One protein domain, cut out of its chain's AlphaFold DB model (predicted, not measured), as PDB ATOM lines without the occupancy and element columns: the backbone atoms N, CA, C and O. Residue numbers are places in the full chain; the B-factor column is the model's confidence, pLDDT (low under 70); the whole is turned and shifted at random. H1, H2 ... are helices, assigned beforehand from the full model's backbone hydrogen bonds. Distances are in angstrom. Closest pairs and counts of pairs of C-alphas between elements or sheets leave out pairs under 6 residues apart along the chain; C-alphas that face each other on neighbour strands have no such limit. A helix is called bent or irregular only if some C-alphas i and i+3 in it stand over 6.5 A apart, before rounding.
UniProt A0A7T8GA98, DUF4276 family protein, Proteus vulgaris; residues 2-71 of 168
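What this domain is: This is residues 2 to 71 of the 168 residues of the protein "DUF4276 family protein" of Proteus vulgaris (UniProt A0A7T8GA98). One long helix, H3, runs along the length of an elongated body, and beside it two extended stretches of chain, residues 12 to 18 and residues 64 to 70, run side by side as a ribbon. The short helices sit at the ends: H1 and H4 at the end where H3 finishes, H2 at the end where H3 begins, with residues 19 to 30 looping across from the ribbon to H2. The printed part has 70 residues with four named helices, in the order H1, H2, H3, H4, and no named strand; the class is all helix, though under half of the residues, 34 of 70, are in named elements. The whole is compact, with a radius of gyration of the C-alphas of 12.6 A, and spans 38 by 20 by 19 A.

Where its parts are: Find C-alpha 2 at (-35.347, 8.257, 20.396); here H1 begins, residues 2 to 7. Go on through residues 8 to 30, which hold no named element, to H2, residues 31 to 34. H2 is irregular, but only just: C-alphas 31 and 34 are 6.7 A apart. At C-alpha 38, (-12.775, 16.607, 35.213), H3 begins; it covers residues 38 to 57, 28.0 A from first to last C-alpha. H4, residues 59 to 62, measures 5.1 A and ends at C-alpha 62, (-35.993, 14.295, 29.143).

How they stand to each other: Begin with H1 and look at Lys 2: its C-alpha is 7.4 A from that of Leu 57, the closest pair of H1 and H3, which are close but not clearly touching. Their lines stand at a steep tilt of 57 degrees, the same way. H1 is also close to H4 but not clearly touching it; the closest C-alphas, of Leu 5 and Ala 61, are 5.9 A apart. H2 and H3 only just touch, with 3 pairs of C-alphas within 8 A, through residues 41 to 45 of H3 alone; the closest are those of Ser 32 and Lys 41, 5.6 A. H3 touches H4 with residues 50 to 54 alone, closest at the C-alphas of Thr 54 and Met 62, 6.0 A. H2 and H4 are apart. Two short parallel pairings join residues 13 to 14 with 65 to 66, and residues 17 to 18 with 69 to 70. In H1 and H3 every O i to N i+4 pair is within hydrogen-bond range; H2 and H4 are too short for such a pair.

The domain as a whole: The two C-alphas farthest apart, those of Ala 7 and Ser 36, are 38.7 A from each other. The printed part has no cut. The link from H1 to H2 is long, 23 residues; those from H2 to H3 and from H3 to H4 are tight. Look at the B-factor column of this model: residues 2 to 9 are under 70, and the mean pLDDT of the printed part is 89.2.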
ATOM      1  N   LYS A   2     -34.093   7.558  20.763       59.50
ATOM      2  CA  LYS A   2     -35.347   8.257  20.396       59.50
ATOM      3  C   LYS A   2     -36.608   7.378  20.448       59.50
ATOM      4  O   LYS A   2     -37.555   7.723  21.139       59.50
ATOM      5  N   ASN A   3     -36.591   6.214  19.794       60.94
ATOM      6  CA  ASN A   3     -37.768   5.339  19.741       60.94
ATOM      7  C   ASN A   3     -38.174   4.776  21.111       60.94
ATOM      8  O   ASN A   3     -39.351   4.543  21.316       60.94
ATOM      9  N   ARG A   4     -37.240   4.577  22.053       62.66
ATOM     10  CA  ARG A   4     -37.576   4.063  23.394       62.66
ATOM     11  C   ARG A   4     -38.118   5.165  24.300       62.66
ATOM     12  O   ARG A   4     -39.149   4.969  24.921       62.66
ATOM     13  N   LEU A   5     -37.480   6.339  24.298       61.50
ATOM     14  CA  LEU A   5     -37.921   7.484  25.103       61.50
ATOM     15  C   LEU A   5     -39.291   8.031  24.679       61.50
ATOM     16  O   LEU A   5     -40.032   8.517  25.529       61.50
ATOM     17  N   LEU A   6     -39.616   7.957  23.385       63.69
ATOM     18  CA  LEU A   6     -40.888   8.445  22.846       63.69
ATOM     19  C   LEU A   6     -42.005   7.391  22.844       63.69
ATOM     20  O   LEU A   6     -43.168   7.780  22.885       63.69
ATOM     21  N   ALA A   7     -41.686   6.093  22.773       62.09
ATOM     22  CA  ALA A   7     -42.702   5.038  22.682       62.09
ATOM     23  C   ALA A   7     -43.082   4.415  24.031       62.09
ATOM     24  O   ALA A   7     -44.199   3.923  24.156       62.09
ATOM     25  N   ASP A   8     -42.187   4.428  25.025       69.50
ATOM     26  CA  ASP A   8     -42.447   3.843  26.342       69.50
ATOM     27  C   ASP A   8     -42.357   4.907  27.445       69.50
ATOM     28  O   ASP A   8     -41.285   5.416  27.784       69.50
ATOM     29  N   GLY A   9     -43.524   5.243  28.000       67.81
ATOM     30  CA  GLY A   9     -43.689   6.221  29.073       67.81
ATOM     31  C   GLY A   9     -43.072   5.809  30.416       67.81
ATOM     32  O   GLY A   9     -42.875   6.664  31.278       67.81
ATOM     33  N   ASN A  10     -42.738   4.530  30.584       76.81
ATOM     34  CA  ASN A  10     -42.285   3.966  31.856       76.81
ATOM     35  C   ASN A  10     -40.802   3.562  31.834       76.81
ATOM     36  O   ASN A  10     -40.299   2.995  32.802       76.81
ATOM     37  N   CYS A  11     -40.086   3.842  30.742       84.75
ATOM     38  CA  CYS A  11     -38.683   3.475  30.585       84.75
ATOM     39  C   CYS A  11     -37.762   4.677  30.845       84.75
ATOM     40  O   CYS A  11     -37.896   5.726  30.206       84.75
ATOM     41  N   TYR A  12     -36.788   4.500  31.739       89.75
ATOM     42  CA  TYR A  12     -35.661   5.419  31.890       89.75
ATOM     43  C   TYR A  12     -34.555   5.076  30.895       89.75
ATOM     44  O   TYR A  12     -34.294   3.910  30.595       89.75
ATOM     45  N   CYS A  13     -33.884   6.102  30.382       91.94
ATOM     46  CA  CYS A  13     -32.765   5.945  29.468       91.94
ATOM     47  C   CYS A  13     -31.515   6.602  30.042       91.94
ATOM     48  O   CYS A  13     -31.567   7.691  30.605       91.94
ATOM     49  N   THR A  14     -30.379   5.948  29.848       95.19
ATOM     50  CA  THR A  14     -29.066   6.476  30.200       95.19
ATOM     51  C   THR A  14     -28.058   6.129  29.110       95.19
ATOM     52  O   THR A  14     -28.391   5.430  28.147       95.19
ATOM     53  N   THR A  15     -26.840   6.640  29.235       95.38
ATOM     54  CA  THR A  15     -25.738   6.399  28.305       95.38
ATOM     55  C   THR A  15     -24.507   5.927  29.055       95.38
ATOM     56  O   THR A  15     -24.347   6.209  30.233       95.38
ATOM     57  N   PHE A  16     -23.631   5.213  28.359       95.19
ATOM     58  CA  PHE A  16     -22.300   4.885  28.847       95.19
ATOM     59  C   PHE A  16     -21.363   4.965  27.646       95.19
ATOM     60  O   PHE A  16     -21.171   3.993  26.919       95.19
ATOM     61  N   PHE A  17     -20.930   6.188  27.341       92.94
ATOM     62  CA  PHE A  17     -20.105   6.489  26.174       92.94
ATOM     63  C   PHE A  17     -18.719   6.925  26.617       92.94
ATOM     64  O   PHE A  17     -18.607   7.793  27.478       92.94
ATOM     65  N   ASP A  18     -17.689   6.382  25.977       91.25
ATOM     66  CA  ASP A  18     -16.314   6.832  26.169       91.25
ATOM     67  C   ASP A  18     -16.152   8.259  25.655       91.25
ATOM     68  O   ASP A  18     -16.474   8.548  24.498       91.25
ATOM     69  N   TYR A  19     -15.596   9.151  26.478       90.69
ATOM     70  CA  TYR A  19     -15.354  10.537  26.088       90.69
ATOM     71  C   TYR A  19     -14.544  10.609  24.791       90.69
ATOM     72  O   TYR A  19     -14.903  11.385  23.907       90.69
ATOM     73  N   TYR A  20     -13.478   9.814  24.637       84.50
ATOM     74  CA  TYR A  20     -12.654   9.833  23.421       84.50
ATOM     75  C   TYR A  20     -13.340   9.255  22.183       84.50
ATOM     76  O   TYR A  20     -12.979   9.635  21.072       84.50
ATOM     77  N   GLY A  21     -14.349   8.402  22.363       87.19
ATOM     78  CA  GLY A  21     -15.165   7.888  21.266       87.19
ATOM     79  C   GLY A  21     -16.195   8.893  20.741       87.19
ATOM     80  O   GLY A  21     -16.781   8.668  19.683       87.19
ATOM     81  N   LEU A  22     -16.435  10.000  21.457       90.75
ATOM     82  CA  LEU A  22     -17.380  11.028  21.022       90.75
ATOM     83  C   LEU A  22     -16.813  11.828  19.836       90.75
ATOM     84  O   LEU A  22     -15.681  12.312  19.927       90.75
ATOM     85  N   PRO A  23     -17.593  12.040  18.756       92.12
ATOM     86  CA  PRO A  23     -17.162  12.885  17.648       92.12
ATOM     87  C   PRO A  23     -16.979  14.339  18.104       92.12
ATOM     88  O   PRO A  23     -17.643  14.788  19.035       92.12
ATOM     89  N   GLU A  24     -16.143  15.114  17.409       91.56
ATOM     90  CA  GLU A  24     -15.954  16.547  17.712       91.56
ATOM     91  C   GLU A  24     -17.262  17.347  17.635       91.56
ATOM     92  O   GLU A  24     -17.473  18.281  18.402       91.56
ATOM     93  N   SER A  25     -18.186  16.933  16.764       94.50
ATOM     94  CA  SER A  25     -19.522  17.525  16.655       94.50
ATOM     95  C   SER A  25     -20.460  17.161  17.812       94.50
ATOM     96  O   SER A  25     -21.619  17.570  17.791       94.50
ATOM     97  N   PHE A  26     -20.027  16.336  18.772       95.50
ATOM     98  CA  PHE A  26     -20.858  15.955  19.907       95.50
ATOM     99  C   PHE A  26     -21.127  17.174  20.807       95.50
ATOM    100  O   PHE A  26     -20.221  17.987  21.030       95.50
ATOM    101  N   PRO A  27     -22.342  17.326  21.359       96.06
ATOM    102  CA  PRO A  27     -22.722  18.551  22.055       96.06
ATOM    103  C   PRO A  27     -21.819  18.809  23.261       96.06
ATOM    104  O   PRO A  27     -21.586  17.925  24.079       96.06
ATOM    105  N   GLY A  28     -21.267  20.020  23.352       94.88
ATOM    106  CA  GLY A  28     -20.356  20.411  24.431       94.88
ATOM    107  C   GLY A  28     -18.928  19.861  24.319       94.88
ATOM    108  O   GLY A  28     -18.070  20.292  25.086       94.88
ATOM    109  N   LYS A  29     -18.619  18.972  23.362       92.94
ATOM    110  CA  LYS A  29     -17.291  18.347  23.237       92.94
ATOM    111  C   LYS A  29     -16.185  19.377  23.008       92.94
ATOM    112  O   LYS A  29     -15.284  19.481  23.839       92.94
ATOM    113  N   THR A  30     -16.277  20.181  21.950       92.62
ATOM    114  CA  THR A  30     -15.258  21.193  21.626       92.62
ATOM    115  C   THR A  30     -15.136  22.268  22.712       92.62
ATOM    116  O   THR A  30     -14.024  22.622  23.104       92.62
ATOM    117  N   SER A  31     -16.253  22.758  23.262       93.06
ATOM    118  CA  SER A  31     -16.235  23.788  24.315       93.06
ATOM    119  C   SER A  31     -15.723  23.271  25.664       93.06
ATOM    120  O   SER A  31     -15.144  24.041  26.422       93.06
ATOM    121  N   SER A  32     -15.823  21.963  25.929       91.38
ATOM    122  CA  SER A  32     -15.244  21.324  27.121       91.38
ATOM    123  C   SER A  32     -13.714  21.234  27.105       91.38
ATOM    124  O   SER A  32     -13.109  20.879  28.116       91.38
ATOM    125  N   SER A  33     -13.062  21.509  25.968       86.31
ATOM    126  CA  SER A  33     -11.608  21.348  25.807       86.31
ATOM    127  C   SER A  33     -10.785  22.228  26.750       86.31
ATOM    128  O   SER A  33      -9.690  21.826  27.131       86.31
ATOM    129  N   GLN A  34     -11.327  23.384  27.145       88.44
ATOM    130  CA  GLN A  34     -10.669  24.351  28.031       88.44
ATOM    131  C   GLN A  34     -10.970  24.119  29.519       88.44
ATOM    132  O   GLN A  34     -10.385  24.784  30.369       88.44
ATOM    133  N   ILE A  35     -11.878  23.194  29.849       92.00
ATOM    134  CA  ILE A  35     -12.225  22.880  31.237       92.00
ATOM    135  C   ILE A  35     -11.199  21.876  31.765       92.00
ATOM    136  O   ILE A  35     -11.093  20.757  31.253       92.00
ATOM    137  N   SER A  36     -10.424  22.291  32.766       88.88
ATOM    138  CA  SER A  36      -9.369  21.478  33.378       88.88
ATOM    139  C   SER A  36      -9.897  20.521  34.446       88.88
ATOM    140  O   SER A  36      -9.352  19.431  34.600       88.88
ATOM    141  N   ILE A  37     -10.955  20.910  35.161       92.25
ATOM    142  CA  ILE A  37     -11.564  20.112  36.227       92.25
ATOM    143  C   ILE A  37     -12.443  19.030  35.590       92.25
ATOM    144  O   ILE A  37     -13.365  19.334  34.830       92.25
ATOM    145  N   MET A  38     -12.143  17.760  35.865       91.94
ATOM    146  CA  MET A  38     -12.775  16.607  35.213       91.94
ATOM    147  C   MET A  38     -14.289  16.568  35.442       91.94
ATOM    148  O   MET A  38     -15.049  16.308  34.511       91.94
ATOM    149  N   GLU A  39     -14.728  16.856  36.662       93.12
ATOM    150  CA  GLU A  39     -16.125  16.844  37.082       93.12
ATOM    151  C   GLU A  39     -16.919  17.950  36.380       93.12
ATOM    152  O   GLU A  39     -17.989  17.698  35.822       93.12
ATOM    153  N   GLU A  40     -16.363  19.164  36.325       95.56
ATOM    154  CA  GLU A  40     -16.951  20.283  35.582       95.56
ATOM    155  C   GLU A  40     -17.014  19.978  34.087       95.56
ATOM    156  O   GLU A  40     -18.010  20.273  33.423       95.56
ATOM    157  N   LYS A  41     -15.975  19.330  33.555       94.31
ATOM    158  CA  LYS A  41     -15.901  18.933  32.153       94.31
ATOM    159  C   LYS A  41     -16.981  17.912  31.807       94.31
ATOM    160  O   LYS A  41     -17.714  18.112  30.839       94.31
ATOM    161  N   ALA A  42     -17.099  16.849  32.602       94.75
ATOM    162  CA  ALA A  42     -18.129  15.829  32.444       94.75
ATOM    163  C   ALA A  42     -19.528  16.451  32.533       94.75
ATOM    164  O   ALA A  42     -20.358  16.240  31.644       94.75
ATOM    165  N   LYS A  43     -19.760  17.295  33.548       96.06
ATOM    166  CA  LYS A  43     -21.018  18.022  33.726       96.06
ATOM    167  C   LYS A  43     -21.359  18.885  32.513       96.06
ATOM    168  O   LYS A  43     -22.465  18.772  31.998       96.06
ATOM    169  N   HIS A  44     -20.418  19.683  32.015       97.00
ATOM    170  CA  HIS A  44     -20.630  20.568  30.866       97.00
ATOM    171  C   HIS A  44     -21.082  19.807  29.614       97.00
ATOM    172  O   HIS A  44     -22.032  20.209  28.943       97.00
ATOM    173  N   ILE A  45     -20.432  18.682  29.303       96.06
ATOM    174  CA  ILE A  45     -20.781  17.875  28.125       96.06
ATOM    175  C   ILE A  45     -22.147  17.207  28.320       96.06
ATOM    176  O   ILE A  45     -22.965  17.195  27.403       96.06
ATOM    177  N   GLN A  46     -22.416  16.671  29.513       96.88
ATOM    178  CA  GLN A  46     -23.699  16.042  29.833       96.88
ATOM    179  C   GLN A  46     -24.862  17.043  29.797       96.88
ATOM    180  O   GLN A  46     -25.930  16.709  29.279       96.88
ATOM    181  N   ASP A  47     -24.659  18.268  30.285       97.06
ATOM    182  CA  ASP A  47     -25.652  19.345  30.246       97.06
ATOM    183  C   ASP A  47     -25.917  19.778  28.794       97.06
ATOM    184  O   ASP A  47     -27.072  19.847  28.369       97.06
ATOM    185  N   ALA A  48     -24.865  19.980  27.992       97.06
ATOM    186  CA  ALA A  48     -24.998  20.318  26.574       97.06
ATOM    187  C   ALA A  48     -25.715  19.214  25.778       97.06
ATOM    188  O   ALA A  48     -26.581  19.495  24.946       97.06
ATOM    189  N   PHE A  49     -25.388  17.948  26.053       96.00
ATOM    190  CA  PHE A  49     -26.040  16.801  25.430       96.00
ATOM    191  C   PHE A  49     -27.517  16.701  25.816       96.00
ATOM    192  O   PHE A  49     -28.369  16.487  24.951       96.00
ATOM    193  N   THR A  50     -27.830  16.920  27.093       95.94
ATOM    194  CA  THR A  50     -29.209  16.962  27.587       95.94
ATOM    195  C   THR A  50     -29.984  18.071  26.894       95.94
ATOM    196  O   THR A  50     -31.035  17.793  26.332       95.94
ATOM    197  N   GLN A  51     -29.440  19.289  26.828       96.69
ATOM    198  CA  GLN A  51     -30.106  20.418  26.175       96.69
ATOM    199  C   GLN A  51     -30.391  20.150  24.692       96.69
ATOM    200  O   GLN A  51     -31.484  20.446  24.204       96.69
ATOM    201  N   GLU A  52     -29.436  19.570  23.961       96.00
ATOM    202  CA  GLU A  52     -29.661  19.221  22.558       96.00
ATOM    203  C   GLU A  52     -30.780  18.183  22.396       96.00
ATOM    204  O   GLU A  52     -31.613  18.296  21.490       96.00
ATOM    205  N   LEU A  53     -30.826  17.176  23.269       94.12
ATOM    206  CA  LEU A  53     -31.890  16.179  23.251       94.12
ATOM    207  C   LEU A  53     -33.239  16.763  23.681       94.12
ATOM    208  O   LEU A  53     -34.238  16.438  23.041       94.12
ATOM    209  N   THR A  54     -33.280  17.669  24.661       95.25
ATOM    210  CA  THR A  54     -34.488  18.418  25.042       95.25
ATOM    211  C   THR A  54     -35.067  19.157  23.846       95.25
ATOM    212  O   THR A  54     -36.252  19.010  23.553       95.25
ATOM    213  N   ASN A  55     -34.229  19.851  23.072       94.44
ATOM    214  CA  ASN A  55     -34.670  20.564  21.872       94.44
ATOM    215  C   ASN A  55     -35.256  19.622  20.800       94.44
ATOM    216  O   ASN A  55     -36.114  20.026  20.018       94.44
ATOM    217  N   LYS A  56     -34.795  18.364  20.745       92.94
ATOM    218  CA  LYS A  56     -35.206  17.369  19.737       92.94
ATOM    219  C   LYS A  56     -36.385  16.492  20.164       92.94
ATOM    220  O   LYS A  56     -37.106  15.996  19.298       92.94
ATOM    221  N   LEU A  57     -36.526  16.223  21.461       90.50
ATOM    222  CA  LEU A  57     -37.442  15.218  22.018       90.50
ATOM    223  C   LEU A  57     -38.489  15.810  22.973       90.50
ATOM    224  O   LEU A  57     -39.487  15.145  23.246       90.50
ATOM    225  N   GLY A  58     -38.291  17.046  23.436       91.31
ATOM    226  CA  GLY A  58     -39.159  17.751  24.376       91.31
ATOM    227  C   GLY A  58     -38.882  17.421  25.847       91.31
ATOM    228  O   GLY A  58     -38.401  16.340  26.184       91.31
ATOM    229  N   GLU A  59     -39.242  18.354  26.733       90.56
ATOM    230  CA  GLU A  59     -39.007  18.285  28.188       90.56
ATOM    231  C   GLU A  59     -39.528  16.996  28.832       90.56
ATOM    232  O   GLU A  59     -38.850  16.363  29.637       90.56
ATOM    233  N   HIS A  60     -40.720  16.552  28.428       87.31
ATOM    234  CA  HIS A  60     -41.349  15.360  28.994       87.31
ATOM    235  C   HIS A  60     -40.519  14.085  28.766       87.31
ATOM    236  O   HIS A  60     -40.418  13.241  29.653       87.31
ATOM    237  N   ALA A  61     -39.893  13.932  27.594       86.69
ATOM    238  CA  ALA A  61     -39.024  12.784  27.330       86.69
ATOM    239  C   ALA A  61     -37.732  12.848  28.162       86.69
ATOM    240  O   ALA A  61     -37.184  11.813  28.544       86.69
ATOM    241  N   MET A  62     -37.262  14.058  28.461       92.06
ATOM    242  CA  MET A  62     -35.993  14.295  29.143       92.06
ATOM    243  C   MET A  62     -36.063  14.111  30.654       92.06
ATOM    244  O   MET A  62     -35.049  13.778  31.257       92.06
ATOM    245  N   GLN A  63     -37.254  14.181  31.255       89.44
ATOM    246  CA  GLN A  63     -37.478  13.796  32.658       89.44
ATOM    247  C   GLN A  63     -37.046  12.352  32.965       89.44
ATOM    248  O   GLN A  63     -36.734  12.026  34.107       89.44
ATOM    249  N   ARG A  64     -37.012  11.484  31.946       90.38
ATOM    250  CA  ARG A  64     -36.590  10.079  32.053       90.38
ATOM    251  C   ARG A  64     -35.197   9.821  31.481       90.38
ATOM    252  O   ARG A  64     -34.826   8.663  31.277       90.38
ATOM    253  N   PHE A  65     -34.435  10.870  31.180       93.62
ATOM    254  CA  PHE A  65     -33.084  10.744  30.655       93.62
ATOM    255  C   PHE A  65     -32.033  11.101  31.707       93.62
ATOM    256  O   PHE A  65     -32.047  12.188  32.273       93.62
ATOM    257  N   ILE A  66     -31.093  10.186  31.935       95.19
ATOM    258  CA  ILE A  66     -29.970  10.361  32.857       95.19
ATOM    259  C   ILE A  66     -28.684  10.281  32.033       95.19
ATOM    260  O   ILE A  66     -28.250   9.173  31.711       95.19
ATOM    261  N   PRO A  67     -28.072  11.407  31.634       96.00
ATOM    262  CA  PRO A  67     -26.845  11.378  30.849       96.00
ATOM    263  C   PRO A  67     -25.678  10.849  31.680       96.00
ATOM    264  O   PRO A  67     -25.513  11.220  32.843       96.00
ATOM    265  N   TYR A  68     -24.833  10.041  31.049       96.81
ATOM    266  CA  TYR A  68     -23.510   9.727  31.573       96.81
ATOM    267  C   TYR A  68     -22.489   9.522  30.459       96.81
ATOM    268  O   TYR A  68     -22.781   8.929  29.411       96.81
ATOM    269  N   ILE A  69     -21.296  10.060  30.685       94.94
ATOM    270  CA  ILE A  69     -20.136   9.939  29.809       94.94
ATOM    271  C   ILE A  69     -18.996   9.393  30.659       94.94
ATOM    272  O   ILE A  69     -18.608  10.007  31.651       94.94
ATOM    273  N   GLN A  70     -18.450   8.250  30.247       94.31
ATOM    274  CA  GLN A  70     -17.244   7.702  30.841       94.31
ATOM    275  C   GLN A  70     -16.089   8.613  30.466       94.31
ATOM    276  O   GLN A  70     -15.715   8.714  29.292       94.31
ATOM    277  N   MET A  71     -15.521   9.292  31.456       90.44
ATOM    278  CA  MET A  71     -14.329  10.078  31.202       90.44
ATOM    279  C   MET A  71     -13.217   9.136  30.741       90.44
ATOM    280  O   MET A  71     -12.909   8.125  31.374       90.44
TER     281      MET A  71